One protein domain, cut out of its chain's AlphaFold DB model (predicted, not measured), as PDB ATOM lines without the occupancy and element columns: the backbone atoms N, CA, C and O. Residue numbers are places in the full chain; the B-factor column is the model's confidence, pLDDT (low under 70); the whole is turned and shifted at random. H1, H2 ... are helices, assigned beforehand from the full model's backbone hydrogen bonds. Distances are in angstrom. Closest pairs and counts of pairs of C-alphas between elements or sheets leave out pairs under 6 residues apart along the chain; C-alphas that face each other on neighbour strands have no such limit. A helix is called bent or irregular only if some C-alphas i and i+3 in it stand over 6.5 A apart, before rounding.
ATOM      1  N   ALA A 167       9.881  48.274 -16.981       83.69
ATOM      2  CA  ALA A 167      10.488  49.600 -17.071       83.69
ATOM      3  C   ALA A 167      12.021  49.502 -17.061       83.69
ATOM      4  O   ALA A 167      12.671  50.047 -17.954       83.69
ATOM      5  N   GLY A 168      12.583  48.717 -16.136       79.81
ATOM      6  CA  GLY A 168      14.018  48.447 -16.099       79.81
ATOM      7  C   GLY A 168      14.512  47.706 -17.347       79.81
ATOM      8  O   GLY A 168      15.609  47.966 -17.827       79.81
ATOM      9  N   ALA A 169      13.705  46.814 -17.927       82.75
ATOM     10  CA  ALA A 169      14.058  46.134 -19.173       82.75
ATOM     11  C   ALA A 169      14.080  47.097 -20.371       82.75
ATOM     12  O   ALA A 169      15.000  47.034 -21.180       82.75
ATOM     13  N   GLU A 170      13.104  48.001 -20.486       84.69
ATOM     14  CA  GLU A 170      13.071  49.034 -21.532       84.69
ATOM     15  C   GLU A 170      14.271  49.983 -21.442       84.69
ATOM     16  O   GLU A 170      14.864  50.328 -22.465       84.69
ATOM     17  N   GLU A 171      14.653  50.379 -20.228       79.12
ATOM     18  CA  GLU A 171      15.859  51.171 -19.976       79.12
ATOM     19  C   GLU A 171      17.126  50.420 -20.406       79.12
ATOM     20  O   GLU A 171      17.938  50.960 -21.158       79.12
ATOM     21  N   ARG A 172      17.239  49.129 -20.067       76.06
ATOM     22  CA  ARG A 172      18.357  48.281 -20.514       76.06
ATOM     23  C   ARG A 172      18.448  48.142 -22.024       76.06
ATOM     24  O   ARG A 172      19.554  48.148 -22.562       76.06
ATOM     25  N   VAL A 173      17.326  48.016 -22.733       78.94
ATOM     26  CA  VAL A 173      17.351  47.966 -24.206       78.94
ATOM     27  C   VAL A 173      17.895  49.271 -24.775       78.94
ATOM     28  O   VAL A 173      18.772  49.226 -25.632       78.94
ATOM     29  N   LYS A 174      17.450  50.422 -24.262       77.69
ATOM     30  CA  LYS A 174      17.945  51.738 -24.704       77.69
ATOM     31  C   LYS A 174      19.438  51.911 -24.444       77.69
ATOM     32  O   LYS A 174      20.137  52.453 -25.292       77.69
ATOM     33  N   ASN A 175      19.903  51.431 -23.294       67.81
ATOM     34  CA  ASN A 175      21.300  51.501 -22.896       67.81
ATOM     35  C   ASN A 175      22.171  50.583 -23.770       67.81
ATOM     36  O   ASN A 175      23.130  51.028 -24.396       67.81
ATOM     37  N   THR A 176      21.812  49.309 -23.880       66.81
ATOM     38  CA  THR A 176      22.648  48.306 -24.559       66.81
ATOM     39  C   THR A 176      22.523  48.313 -26.082       66.81
ATOM     40  O   THR A 176      23.424  47.845 -26.771       66.81
ATOM     41  N   GLY A 177      21.410  48.813 -26.625       74.38
ATOM     42  CA  GLY A 177      21.117  48.755 -28.058       74.38
ATOM     43  C   GLY A 177      20.873  47.336 -28.580       74.38
ATOM     44  O   GLY A 177      21.035  47.093 -29.776       74.38
ATOM     45  N   LEU A 178      20.506  46.385 -27.708       77.88
ATOM     46  CA  LEU A 178      20.285  44.983 -28.083       77.88
ATOM     47  C   LEU A 178      19.262  44.840 -29.223       77.88
ATOM     48  O   LEU A 178      19.427  44.007 -30.111       77.88
ATOM     49  N   ASP A 179      18.229  45.678 -29.234       82.00
ATOM     50  CA  ASP A 179      17.221  45.740 -30.294       82.00
ATOM     51  C   ASP A 179      17.827  46.008 -31.679       82.00
ATOM     52  O   ASP A 179      17.404  45.407 -32.666       82.00
ATOM     53  N   LYS A 180      18.867  46.842 -31.747       81.06
ATOM     54  CA  LYS A 180      19.602  47.146 -32.982       81.06
ATOM     55  C   LYS A 180      20.514  45.993 -33.417       81.06
ATOM     56  O   LYS A 180      20.823  45.888 -34.599       81.06
ATOM     57  N   MET A 181      20.922  45.122 -32.489       77.00
ATOM     58  CA  MET A 181      21.814  43.983 -32.757       77.00
ATOM     59  C   MET A 181      21.071  42.707 -33.177       77.00
ATOM     60  O   MET A 181      21.610  41.909 -33.944       77.00
ATOM     61  N   ILE A 182      19.825  42.509 -32.723       80.56
ATOM     62  CA  ILE A 182      19.017  41.318 -33.056       80.56
ATOM     63  C   ILE A 182      18.950  41.034 -34.572       80.56
ATOM     64  O   ILE A 182      19.104  39.868 -34.944       80.56
ATOM     65  N   PRO A 183      18.755  42.022 -35.470       80.62
ATOM     66  CA  PRO A 183      18.779  41.779 -36.911       80.62
ATOM     67  C   PRO A 183      20.070  41.100 -37.383       80.62
ATOM     68  O   PRO A 183      20.003  40.106 -38.104       80.62
ATOM     69  N   ASP A 184      21.232  41.580 -36.939       72.75
ATOM     70  CA  ASP A 184      22.531  41.007 -37.305       72.75
ATOM     71  C   ASP A 184      22.685  39.588 -36.733       72.75
ATOM     72  O   ASP A 184      23.121  38.672 -37.435       72.75
ATOM     73  N   PHE A 185      22.227  39.351 -35.500       77.50
ATOM     74  CA  PHE A 185      22.221  38.012 -34.902       77.50
ATOM     75  C   PHE A 185      21.353  37.026 -35.690       77.50
ATOM     76  O   PHE A 185      21.741  35.868 -35.883       77.50
ATOM     77  N   LEU A 186      20.195  37.464 -36.194       76.00
ATOM     78  CA  LEU A 186      19.339  36.635 -37.041       76.00
ATOM     79  C   LEU A 186      20.053  36.280 -38.354       76.00
ATOM     80  O   LEU A 186      20.051  35.104 -38.734       76.00
ATOM     81  N   LYS A 187      20.737  37.240 -38.995       74.00
ATOM     82  CA  LYS A 187      21.536  36.987 -40.214       74.00
ATOM     83  C   LYS A 187      22.604  35.931 -39.985       74.00
ATOM     84  O   LYS A 187      22.687  34.969 -40.747       74.00
ATOM     85  N   ILE A 188      23.363  36.063 -38.897       66.56
ATOM     86  CA  ILE A 188      24.420  35.112 -38.523       66.56
ATOM     87  C   ILE A 188      23.846  33.699 -38.338       66.56
ATOM     88  O   ILE A 188      24.462  32.707 -38.728       66.56
ATOM     89  N   THR A 189      22.633  33.584 -37.793       67.94
ATOM     90  CA  THR A 189      21.948  32.289 -37.642       67.94
ATOM     91  C   THR A 189      21.313  31.745 -38.929       67.94
ATOM     92  O   THR A 189      20.687  30.685 -38.904       67.94
ATOM     93  N   GLY A 190      21.505  32.421 -40.065       68.25
ATOM     94  CA  GLY A 190      21.051  31.979 -41.381       68.25
ATOM     95  C   GLY A 190      19.659  32.474 -41.774       68.25
ATOM     96  O   GLY A 190      19.067  31.921 -42.703       68.25
ATOM     97  N   ILE A 191      19.119  33.488 -41.090       78.12
ATOM     98  CA  ILE A 191      17.882  34.153 -41.512       78.12
ATOM     99  C   ILE A 191      18.211  35.161 -42.617       78.12
ATOM    100  O   ILE A 191      19.121  35.971 -42.476       78.12
ATOM    101  N   SER A 192      17.471  35.118 -43.725       78.69
ATOM    102  CA  SER A 192      17.708  36.023 -44.851       78.69
ATOM    103  C   SER A 192      17.259  37.456 -44.556       78.69
ATOM    104  O   SER A 192      16.270  37.682 -43.852       78.69
ATOM    105  N   ASP A 193      17.918  38.424 -45.197       81.19
ATOM    106  CA  ASP A 193      17.529  39.840 -45.147       81.19
ATOM    107  C   ASP A 193      16.072  40.066 -45.575       81.19
ATOM    108  O   ASP A 193      15.386  40.925 -45.027       81.19
ATOM    109  N   GLU A 194      15.560  39.263 -46.513       86.94
ATOM    110  CA  GLU A 194      14.171  39.355 -46.969       86.94
ATOM    111  C   GLU A 194      13.172  39.072 -45.836       86.94
ATOM    112  O   GLU A 194      12.150  39.749 -45.732       86.94
ATOM    113  N   ILE A 195      13.460  38.095 -44.969       87.06
ATOM    114  CA  ILE A 195      12.615  37.789 -43.806       87.06
ATOM    115  C   ILE A 195      12.777  38.886 -42.758       87.06
ATOM    116  O   ILE A 195      11.779  39.403 -42.264       87.06
ATOM    117  N   ILE A 196      14.018  39.282 -42.466       86.62
ATOM    118  CA  ILE A 196      14.332  40.296 -41.449       86.62
ATOM    119  C   ILE A 196      13.675  41.638 -41.789       86.62
ATOM    120  O   ILE A 196      13.065  42.250 -40.921       86.62
ATOM    121  N   SER A 197      13.693  42.057 -43.058       90.06
ATOM    122  CA  SER A 197      13.074  43.313 -43.511       90.06
ATOM    123  C   SER A 197      11.545  43.364 -43.369       90.06
ATOM    124  O   SER A 197      10.958  44.441 -43.446       90.06
ATOM    125  N   LYS A 198      10.885  42.211 -43.178       91.56
ATOM    126  CA  LYS A 198       9.430  42.117 -42.962       91.56
ATOM    127  C   LYS A 198       9.055  42.265 -41.483       91.56
ATOM    128  O   LYS A 198       7.867  42.352 -41.172       91.56
ATOM    129  N   ILE A 199      10.037  42.260 -40.582       92.81
ATOM    130  CA  ILE A 199       9.838  42.390 -39.139       92.81
ATOM    131  C   ILE A 199       9.847  43.887 -38.787       92.81
ATOM    132  O   ILE A 199      10.827  44.568 -39.093       92.81
ATOM    133  N   PRO A 200       8.784  44.427 -38.164       94.19
ATOM    134  CA  PRO A 200       8.754  45.828 -37.749       94.19
ATOM    135  C   PRO A 200       9.835  46.143 -36.709       94.19
ATOM    136  O   PRO A 200      10.076  45.334 -35.811       94.19
ATOM    137  N   THR A 201      10.442  47.332 -36.777       88.06
ATOM    138  CA  THR A 201      11.537  47.741 -35.878       88.06
ATOM    139  C   THR A 201      11.148  47.651 -34.399       88.06
ATOM    140  O   THR A 201      11.913  47.150 -33.578       88.06
ATOM    141  N   GLU A 202       9.921  48.041 -34.056       92.06
ATOM    142  CA  GLU A 202       9.368  47.948 -32.703       92.06
ATOM    143  C   GLU A 202       9.285  46.506 -32.171       92.06
ATOM    144  O   GLU A 202       9.286  46.286 -30.960       92.06
ATOM    145  N   THR A 203       9.256  45.511 -33.061       94.12
ATOM    146  CA  THR A 203       9.249  44.092 -32.676       94.12
ATOM    147  C   THR A 203      10.618  43.670 -32.154       94.12
ATOM    148  O   THR A 203      10.684  42.909 -31.191       94.12
ATOM    149  N   PHE A 204      11.709  44.200 -32.724       90.94
ATOM    150  CA  PHE A 204      13.057  43.981 -32.193       90.94
ATOM    151  C   PHE A 204      13.205  44.571 -30.792       90.94
ATOM    152  O   PHE A 204      13.693  43.883 -29.895       90.94
ATOM    153  N   PHE A 205      12.682  45.782 -30.577       91.38
ATOM    154  CA  PHE A 205      12.642  46.404 -29.256       91.38
ATOM    155  C   PHE A 205      11.852  45.558 -28.248       91.38
ATOM    156  O   PHE A 205      12.380  45.194 -27.200       91.38
ATOM    157  N   GLU A 206      10.620  45.154 -28.577       93.44
ATOM    158  CA  GLU A 206       9.805  44.307 -27.690       93.44
ATOM    159  C   GLU A 206      10.462  42.942 -27.419       93.44
ATOM    160  O   GLU A 206      10.357  42.402 -26.317       93.44
ATOM    161  N   GLY A 207      11.160  42.376 -28.405       90.25
ATOM    162  CA  GLY A 207      11.932  41.148 -28.237       90.25
ATOM    163  C   GLY A 207      13.078  41.298 -27.251       90.25
ATOM    164  O   GLY A 207      13.223  40.458 -26.364       90.25
ATOM    165  N   ALA A 208      13.842  42.382 -27.366       88.50
ATOM    166  CA  ALA A 208      14.921  42.704 -26.442       88.50
ATOM    167  C   ALA A 208      14.393  42.954 -25.014       88.50
ATOM    168  O   ALA A 208      14.953  42.429 -24.052       88.50
ATOM    169  N   VAL A 209      13.258  43.655 -24.866       89.44
ATOM    170  CA  VAL A 209      12.597  43.869 -23.562       89.44
ATOM    171  C   VAL A 209      12.215  42.529 -22.931       89.44
ATOM    172  O   VAL A 209      12.585  42.246 -21.792       89.44
ATOM    173  N   LYS A 210      11.520  41.661 -23.677       90.19
ATOM    174  CA  LYS A 210      11.125  40.331 -23.187       90.19
ATOM    175  C   LYS A 210      12.326  39.452 -22.848       90.19
ATOM    176  O   LYS A 210      12.247  38.672 -21.899       90.19
ATOM    177  N   TYR A 211      13.417  39.573 -23.603       86.50
ATOM    178  CA  TYR A 211      14.657  38.857 -23.325       86.50
ATOM    179  C   TYR A 211      15.203  39.254 -21.953       86.50
ATOM    180  O   TYR A 211      15.331  38.392 -21.084       86.50
ATOM    181  N   TYR A 212      15.400  40.553 -21.703       83.56
ATOM    182  CA  TYR A 212      15.908  41.029 -20.414       83.56
ATOM    183  C   TYR A 212      14.985  40.708 -19.243       83.56
ATOM    184  O   TYR A 212      15.473  40.359 -18.175       83.56
ATOM    185  N   MET A 213      13.664  40.734 -19.433       84.62
ATOM    186  CA  MET A 213      12.709  40.334 -18.390       84.62
ATOM    187  C   MET A 213      12.781  38.844 -18.018       84.62
ATOM    188  O   MET A 213      12.217  38.443 -17.000       84.62
ATOM    189  N   THR A 214      13.413  38.001 -18.841       79.62
ATOM    190  CA  THR A 214      13.400  36.538 -18.667       79.62
ATOM    191  C   THR A 214      14.782  35.895 -18.570       79.62
ATOM    192  O   THR A 214      14.856  34.739 -18.163       79.62
ATOM    193  N   HIS A 215      15.863  36.608 -18.905       76.81
ATOM    194  CA  HIS A 215      17.225  36.071 -18.964       76.81
ATOM    195  C   HIS A 215      18.192  36.903 -18.109       76.81
ATOM    196  O   HIS A 215      18.249  38.122 -18.237       76.81
ATOM    197  N   ILE A 216      18.991  36.227 -17.267       69.31
ATOM    198  CA  ILE A 216      20.094  36.845 -16.498       69.31
ATOM    199  C   ILE A 216      21.498  36.551 -17.043       69.31
ATOM    200  O   ILE A 216      22.501  37.048 -16.536       69.31
ATOM    201  N   THR A 217      21.589  35.696 -18.052       63.81
ATOM    202  CA  THR A 217      22.817  35.416 -18.802       63.81
ATOM    203  C   THR A 217      22.761  36.229 -20.084       63.81
ATOM    204  O   THR A 217      21.715  36.207 -20.732       63.81
ATOM    205  N   GLY A 218      23.857  36.879 -20.481       59.31
ATOM    206  CA  GLY A 218      23.905  37.661 -21.723       59.31
ATOM    207  C   GLY A 218      23.562  36.853 -22.977       59.31
ATOM    208  O   GLY A 218      23.023  37.410 -23.927       59.31
ATOM    209  N   GLY A 219      23.825  35.537 -22.943       63.03
ATOM    210  CA  GLY A 219      23.589  34.616 -24.052       63.03
ATOM    211  C   GLY A 219      24.505  34.882 -25.249       63.03
ATOM    212  O   GLY A 219      25.066  35.963 -25.403       63.03
ATOM    213  N   ASP A 220      24.681  33.882 -26.110       66.31
ATOM    214  CA  ASP A 220      25.271  34.113 -27.430       66.31
ATOM    215  C   ASP A 220      24.214  34.646 -28.415       66.31
ATOM    216  O   ASP A 220      23.004  34.564 -28.173       66.31
ATOM    217  N   TYR A 221      24.669  35.132 -29.574       70.62
ATOM    218  CA  TYR A 221      23.786  35.561 -30.665       70.62
ATOM    219  C   TYR A 221      22.774  34.467 -31.053       70.62
ATOM    220  O   TYR A 221      21.628  34.767 -31.371       70.62
ATOM    221  N   GLY A 222      23.158  33.185 -30.974       70.19
ATOM    222  CA  GLY A 222      22.278  32.050 -31.255       70.19
ATOM    223  C   GLY A 222      21.110  31.926 -30.275       70.19
ATOM    224  O   GLY A 222      19.971  31.722 -30.696       70.19
ATOM    225  N   THR A 223      21.379  32.081 -28.980       73.69
ATOM    226  CA  THR A 223      20.373  32.060 -27.913       73.69
ATOM    227  C   THR A 223      19.390  33.212 -28.079       73.69
ATOM    228  O   THR A 223      18.179  32.994 -28.012       73.69
ATOM    229  N   ILE A 224      19.900  34.419 -28.338       78.06
ATOM    230  CA  ILE A 224      19.081  35.621 -28.528       78.06
ATOM    231  C   ILE A 224      18.195  35.468 -29.772       78.06
ATOM    232  O   ILE A 224      16.977  35.632 -29.680       78.06
ATOM    233  N   SER A 225      18.772  35.069 -30.911       78.38
ATOM    234  CA  SER A 225      18.031  34.801 -32.148       78.38
ATOM    235  C   SER A 225      16.936  33.762 -31.939       78.38
ATOM    236  O   SER A 225      15.794  33.969 -32.343       78.38
ATOM    237  N   TYR A 226      17.240  32.652 -31.266       78.31
ATOM    238  CA  TYR A 226      16.249  31.605 -31.042       78.31
ATOM    239  C   TYR A 226      15.119  32.046 -30.110       78.31
ATOM    240  O   TYR A 226      13.947  31.800 -30.406       78.31
ATOM    241  N   PHE A 227      15.450  32.729 -29.011       83.50
ATOM    242  CA  PHE A 227      14.450  33.316 -28.122       83.50
ATOM    243  C   PHE A 227      13.513  34.246 -28.898       83.50
ATOM    244  O   PHE A 227      12.288  34.149 -28.776       83.50
ATOM    245  N   PHE A 228      14.080  35.103 -29.747       88.50
ATOM    246  CA  PHE A 228      13.320  36.010 -30.593       88.50
ATOM    247  C   PHE A 228      12.377  35.247 -31.535       88.50
ATOM    248  O   PHE A 228      11.183  35.541 -31.608       88.50
ATOM    249  N   MET A 229      12.881  34.199 -32.187       84.94
ATOM    250  CA  MET A 229      12.099  33.349 -33.086       84.94
ATOM    251  C   MET A 229      10.946  32.610 -32.402       84.94
ATOM    252  O   MET A 229       9.887  32.436 -33.004       84.94
ATOM    253  N   GLN A 230      11.130  32.165 -31.157       84.19
ATOM    254  CA  GLN A 230      10.055  31.559 -30.368       84.19
ATOM    255  C   GLN A 230       9.033  32.584 -29.880       84.19
ATOM    256  O   GLN A 230       7.853  32.259 -29.748       84.19
ATOM    257  N   THR A 231       9.490  33.801 -29.597       89.25
ATOM    258  CA  THR A 231       8.650  34.885 -29.086       89.25
ATOM    259  C   THR A 231       7.747  35.463 -30.175       89.25
ATOM    260  O   THR A 231       6.604  35.809 -29.879       89.25
ATOM    261  N   PHE A 232       8.231  35.515 -31.421       89.62
ATOM    262  CA  PHE A 232       7.501  36.038 -32.580       89.62
ATOM    263  C   PHE A 232       7.460  35.034 -33.747       89.62
ATOM    264  O   PHE A 232       7.975  35.301 -34.840       89.62
ATOM    265  N   PRO A 233       6.872  33.841 -33.547       87.62
ATOM    266  CA  PRO A 233       6.927  32.747 -34.516       87.62
ATOM    267  C   PRO A 233       6.231  33.074 -35.844       87.62
ATOM    268  O   PRO A 233       6.488  32.417 -36.852       87.62
ATOM    269  N   GLU A 234       5.345  34.070 -35.873       89.12
ATOM    270  CA  GLU A 234       4.630  34.534 -37.057       89.12
ATOM    271  C   GLU A 234       5.537  34.987 -38.200       89.12
ATOM    272  O   GLU A 234       5.160  34.764 -39.351       89.12
ATOM    273  N   TYR A 235       6.726  35.518 -37.904       88.56
ATOM    274  CA  TYR A 235       7.691  35.964 -38.915       88.56
ATOM    275  C   TYR A 235       8.546  34.822 -39.481       88.56
ATOM    276  O   TYR A 235       9.184  34.981 -40.518       88.56
ATOM    277  N   PHE A 236       8.538  33.650 -38.838       85.31
ATOM    278  CA  PHE A 236       9.485  32.563 -39.114       85.31
ATOM    279  C   PHE A 236       8.817  31.266 -39.595       85.31
ATOM    280  O   PHE A 236       9.465  30.223 -39.698       85.31
ATOM    281  N   LYS A 237       7.515  31.306 -39.910       76.75
ATOM    282  CA  LYS A 237       6.710  30.127 -40.294       76.75
ATOM    283  C   LYS A 237       7.239  29.376 -41.517       76.75
ATOM    284  O   LYS A 237       7.023  28.171 -41.619       76.75
ATOM    285  N   GLU A 238       7.910  30.072 -42.427       70.31
ATOM    286  CA  GLU A 238       8.384  29.520 -43.702       70.31
ATOM    287  C   GLU A 238       9.805  28.939 -43.621       70.31
ATOM    288  O   GLU A 238      10.294  28.363 -44.592       70.31
ATOM    289  N   ILE A 239      10.471  29.031 -42.464       70.88
ATOM    290  CA  ILE A 239      11.842  28.544 -42.312       70.88
ATOM    291  C   ILE A 239      11.846  27.058 -41.948       70.88
ATOM    292  O   ILE A 239      11.428  26.645 -40.863       70.88
ATOM    293  N   THR A 240      12.365  26.244 -42.863       57.56
ATOM    294  CA  THR A 240      12.421  24.778 -42.755       57.56
ATOM    295  C   THR A 240      13.781  24.233 -42.309       57.56
ATOM    296  O   THR A 240      13.860  23.076 -41.911       57.56
ATOM    297  N   ASN A 241      14.835  25.055 -42.316       58.56
ATOM    298  CA  ASN A 241      16.227  24.611 -42.134       58.56
ATOM    299  C   ASN A 241      16.781  24.765 -40.708       58.56
ATOM    300  O   ASN A 241      17.992  24.713 -40.507       58.56
ATOM    301  N   ILE A 242      15.922  24.963 -39.710       62.75
ATOM    302  CA  ILE A 242      16.355  25.179 -38.327       62.75
ATOM    303  C   ILE A 242      16.196  23.891 -37.516       62.75
ATOM    304  O   ILE A 242      15.098  23.335 -37.438       62.75
ATOM    305  N   ASN A 243      17.284  23.428 -36.889       68.19
ATOM    306  CA  ASN A 243      17.272  22.274 -35.987       68.19
ATOM    307  C   ASN A 243      16.583  22.628 -34.655       68.19
ATOM    308  O   ASN A 243      17.229  22.988 -33.670       68.19
ATOM    309  N   LYS A 244      15.247  22.553 -34.639       67.25
ATOM    310  CA  LYS A 244      14.413  22.996 -33.509       67.25
ATOM    311  C   LYS A 244      14.683  22.240 -32.206       67.25
ATOM    312  O   LYS A 244      14.536  22.831 -31.143       67.25
ATOM    313  N   GLU A 245      15.053  20.960 -32.282       71.25
ATOM    314  CA  GLU A 245      15.236  20.101 -31.104       71.25
ATOM    315  C   GLU A 245      16.512  20.459 -30.331       71.25
ATOM    316  O   GLU A 245      16.469  20.645 -29.117       71.25
ATOM    317  N   GLU A 246      17.629  20.645 -31.037       67.88
ATOM    318  CA  GLU A 246      18.905  21.070 -30.448       67.88
ATOM    319  C   GLU A 246      18.792  22.459 -29.800       67.88
ATOM    320  O   GLU A 246      19.233  22.668 -28.671       67.88
ATOM    321  N   GLN A 247      18.118  23.397 -30.468       67.88
ATOM    322  CA  GLN A 247      17.903  24.742 -29.931       67.88
ATOM    323  C   GLN A 247      16.983  24.757 -28.705       67.88
ATOM    324  O   GLN A 247      17.215  25.516 -27.766       67.88
ATOM    325  N   GLN A 248      15.957  23.902 -28.677       71.88
ATOM    326  CA  GLN A 248      15.075  23.789 -27.516       71.88
ATOM    327  C   GLN A 248      15.810  23.194 -26.310       71.88
ATOM    328  O   GLN A 248      15.637  23.677 -25.191       71.88
ATOM    329  N   GLN A 249      16.653  22.181 -26.529       75.06
ATOM    330  CA  GLN A 249      17.521  21.636 -25.482       75.06
ATOM    331  C   GLN A 249      18.483  22.702 -24.947       75.06
ATOM    332  O   GLN A 249      18.656  22.805 -23.733       75.06
ATOM    333  N   GLN A 250      19.047  23.531 -25.830       71.19
ATOM    334  CA  GLN A 250      19.920  24.636 -25.442       71.19
ATOM    335  C   GLN A 250      19.192  25.670 -24.581       71.19
ATOM    336  O   GLN A 250      19.701  26.060 -23.535       71.19
ATOM    337  N   LEU A 251      17.995  26.099 -24.985       72.75
ATOM    338  CA  LEU A 251      17.224  27.083 -24.227       72.75
ATOM    339  C   LEU A 251      16.871  26.566 -22.825       72.75
ATOM    340  O   LEU A 251      17.011  27.289 -21.841       72.75
ATOM    341  N   GLU A 252      16.470  25.298 -22.721       79.56
ATOM    342  CA  GLU A 252      16.178  24.662 -21.434       79.56
ATOM    343  C   GLU A 252      17.436  24.547 -20.558       79.56
ATOM    344  O   GLU A 252      17.380  24.764 -19.346       79.56
ATOM    345  N   GLN A 253      18.590  24.244 -21.157       78.25
ATOM    346  CA  GLN A 253      19.864  24.230 -20.441       78.25
ATOM    347  C   GLN A 253      20.259  25.631 -19.958       78.25
ATOM    348  O   GLN A 253      20.652  25.785 -18.802       78.25
ATOM    349  N   ASN A 254      20.103  26.654 -20.799       75.50
ATOM    350  CA  ASN A 254      20.371  28.046 -20.439       75.50
ATOM    351  C   ASN A 254      19.478  28.490 -19.281       75.50
ATOM    352  O   ASN A 254      19.964  29.101 -18.334       75.50
ATOM    353  N   LYS A 255      18.198  28.109 -19.297       77.56
ATOM    354  CA  LYS A 255      17.270  28.382 -18.199       77.56
ATOM    355  C   LYS A 255      17.717  27.731 -16.885       77.56
ATOM    356  O   LYS A 255      17.749  28.393 -15.853       77.56
ATOM    357  N   LYS A 256      18.140  26.464 -16.912       84.06
ATOM    358  CA  LYS A 256      18.697  25.791 -15.721       84.06
ATOM    359  C   LYS A 256      19.966  26.471 -15.213       84.06
ATOM    360  O   LYS A 256      20.164  26.604 -14.007       84.06
ATOM    361  N   ASN A 257      20.829  26.903 -16.126       83.19
ATOM    362  CA  ASN A 257      22.045  27.630 -15.786       83.19
ATOM    363  C   ASN A 257      21.720  28.991 -15.147       83.19
ATOM    364  O   ASN A 257      22.331  29.352 -14.143       83.19
ATOM    365  N   GLN A 258      20.712  29.701 -15.657       77.75
ATOM    366  CA  GLN A 258      20.202  30.938 -15.060       77.75
ATOM    367  C   GLN A 258      19.676  30.711 -13.644       77.75
ATOM    368  O   GLN A 258      20.092  31.411 -12.726       77.75
ATOM    369  N   GLU A 259      18.821  29.707 -13.438       81.25
ATOM    370  CA  GLU A 259      18.303  29.357 -12.108       81.25
ATOM    371  C   GLU A 259      19.455  29.091 -11.128       81.25
ATOM    372  O   GLU A 259      19.488  29.634 -10.026       81.25
ATOM    373  N   LYS A 260      20.474  28.349 -11.571       83.94
ATOM    374  CA  LYS A 260      21.654  28.029 -10.766       83.94
ATOM    375  C   LYS A 260      22.502  29.251 -10.405       83.94
ATOM    376  O   LYS A 260      22.965  29.359  -9.269       83.94
ATOM    377  N   ILE A 261      22.721  30.163 -11.353       80.75
ATOM    378  CA  ILE A 261      23.443  31.420 -11.107       80.75
ATOM    379  C   ILE A 261      22.649  32.296 -10.133       80.75
ATOM    380  O   ILE A 261      23.223  32.811  -9.173       80.75
ATOM    381  N   LEU A 262      21.331  32.403 -10.300       77.81
ATOM    382  CA  LEU A 262      20.463  33.174  -9.409       77.81
ATOM    383  C   LEU A 262      20.451  32.607  -7.976       77.81
ATOM    384  O   LEU A 262      20.604  33.336  -6.994       77.81
ATOM    385  N   GLU A 263      20.338  31.287  -7.834       77.25
ATOM    386  CA  GLU A 263      20.386  30.605  -6.536       77.25
ATOM    387  C   GLU A 263      21.735  30.769  -5.829       77.25
ATOM    388  O   GLU A 263      21.799  30.884  -4.604       77.25
ATOM    389  N   ALA A 264      22.840  30.745  -6.573       73.81
ATOM    390  CA  ALA A 264      24.159  30.925  -5.983       73.81
ATOM    391  C   ALA A 264      24.418  32.381  -5.585       73.81
ATOM    392  O   ALA A 264      25.025  32.639  -4.546       73.81
ATOM    393  N   THR A 265      23.929  33.329  -6.379       63.78
ATOM    394  CA  THR A 265      24.134  34.761  -6.148       63.78
ATOM    395  C   THR A 265      23.192  35.338  -5.080       63.78
ATOM    396  O   THR A 265      23.425  36.442  -4.599       63.78
ATOM    397  N   THR A 266      22.183  34.606  -4.612       63.22
ATOM    398  CA  THR A 266      21.326  35.015  -3.477       63.22
ATOM    399  C   THR A 266      21.847  34.558  -2.106       63.22
ATOM    400  O   THR A 266      21.275  34.917  -1.075       63.22
ATOM    401  N   LYS A 267      22.943  33.790  -2.053       60.19
ATOM    402  CA  LYS A 267      23.560  33.333  -0.795       60.19
ATOM    403  C   LYS A 267      24.451  34.424  -0.183       60.19
ATOM    404  O   LYS A 267      25.143  35.137  -0.902       60.19
TER     405      LYS A 267
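Overview. This is residues 167 to 267 of the 547 residues of an uncharacterized protein of Aerococcaceae bacterium zg-1292 (UniProt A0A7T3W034). The long helix H6 is an arm along one side of a small cluster of crossed helices, meeting it through H5 with residues 247 to 251 alone. H5 makes the core, H2 and H4 pack across it, H1 packs across H4 on the side away from H6, and short H3 sits at one end. The printed part has 101 residues and six named helices, H1 to H6 in order, with no named strand; its class is all helix. It is compact, with a radius of gyration of the C-alphas of 14.0 A and spans of 47 by 32 by 20 A.

Arrangement. Start at H6, residues 244 to 265, which touches H5, residues 221 to 231, about perpendicular at 75 degrees; their closest C-alphas, of Thr 223 and Leu 251, are 6.9 A apart. H5 touches H2, residues 178 to 188, at Phe 185 and Tyr 221, 5.1 A between C-alphas. H4, residues 201 to 214, touches H5 with residues 207 to 211 alone, closest at the C-alphas of Gly 207 and Phe 228, 5.8 A. H4 also touches H2, with residues 204 to 208 alone, about perpendicular at 81 degrees; the closest C-alphas, of Asp 179 and Phe 205, are 4.7 A apart. H1, residues 167 to 176, touches H4 at a steep tilt of 65 degrees, opposite ways, closest at the C-alphas of Ala 169 and Val 209, 5.2 A. H3, residues 193 to 196, only just touches H2, with 3 pairs of C-alphas within 8 A, the closest those of Pro 183 and Ile 196, 6.5 A. H4 and H6 are apart. In H1, H4, H5 and H6 every O i to N i+4 pair is within hydrogen-bond range; in H2 5 of 7 are, and H3 is too short for one.

Along the chain. Find C-alpha 244 at (14.413, 22.996, -33.509); from there H6 runs 31.3 A to C-alpha 265 at (24.134, 34.761, -6.148). H4 measures 20.6 A, and H1 begins at C-alpha 167, (10.488, 49.600, -17.071). H2 is irregular, but only just: C-alphas 180 and 183 are 6.7 A apart.

Size, cuts and confidence. The two farthest C-alphas, of Glu 194 and Lys 267, are 47.5 A apart. The printed part has no cut, and the link from H5 to H6, residues 232 to 243, is long. Mean pLDDT of the printed part is 78.3; 20 residues are under 70, among them 216 to 220 and 240 to 244.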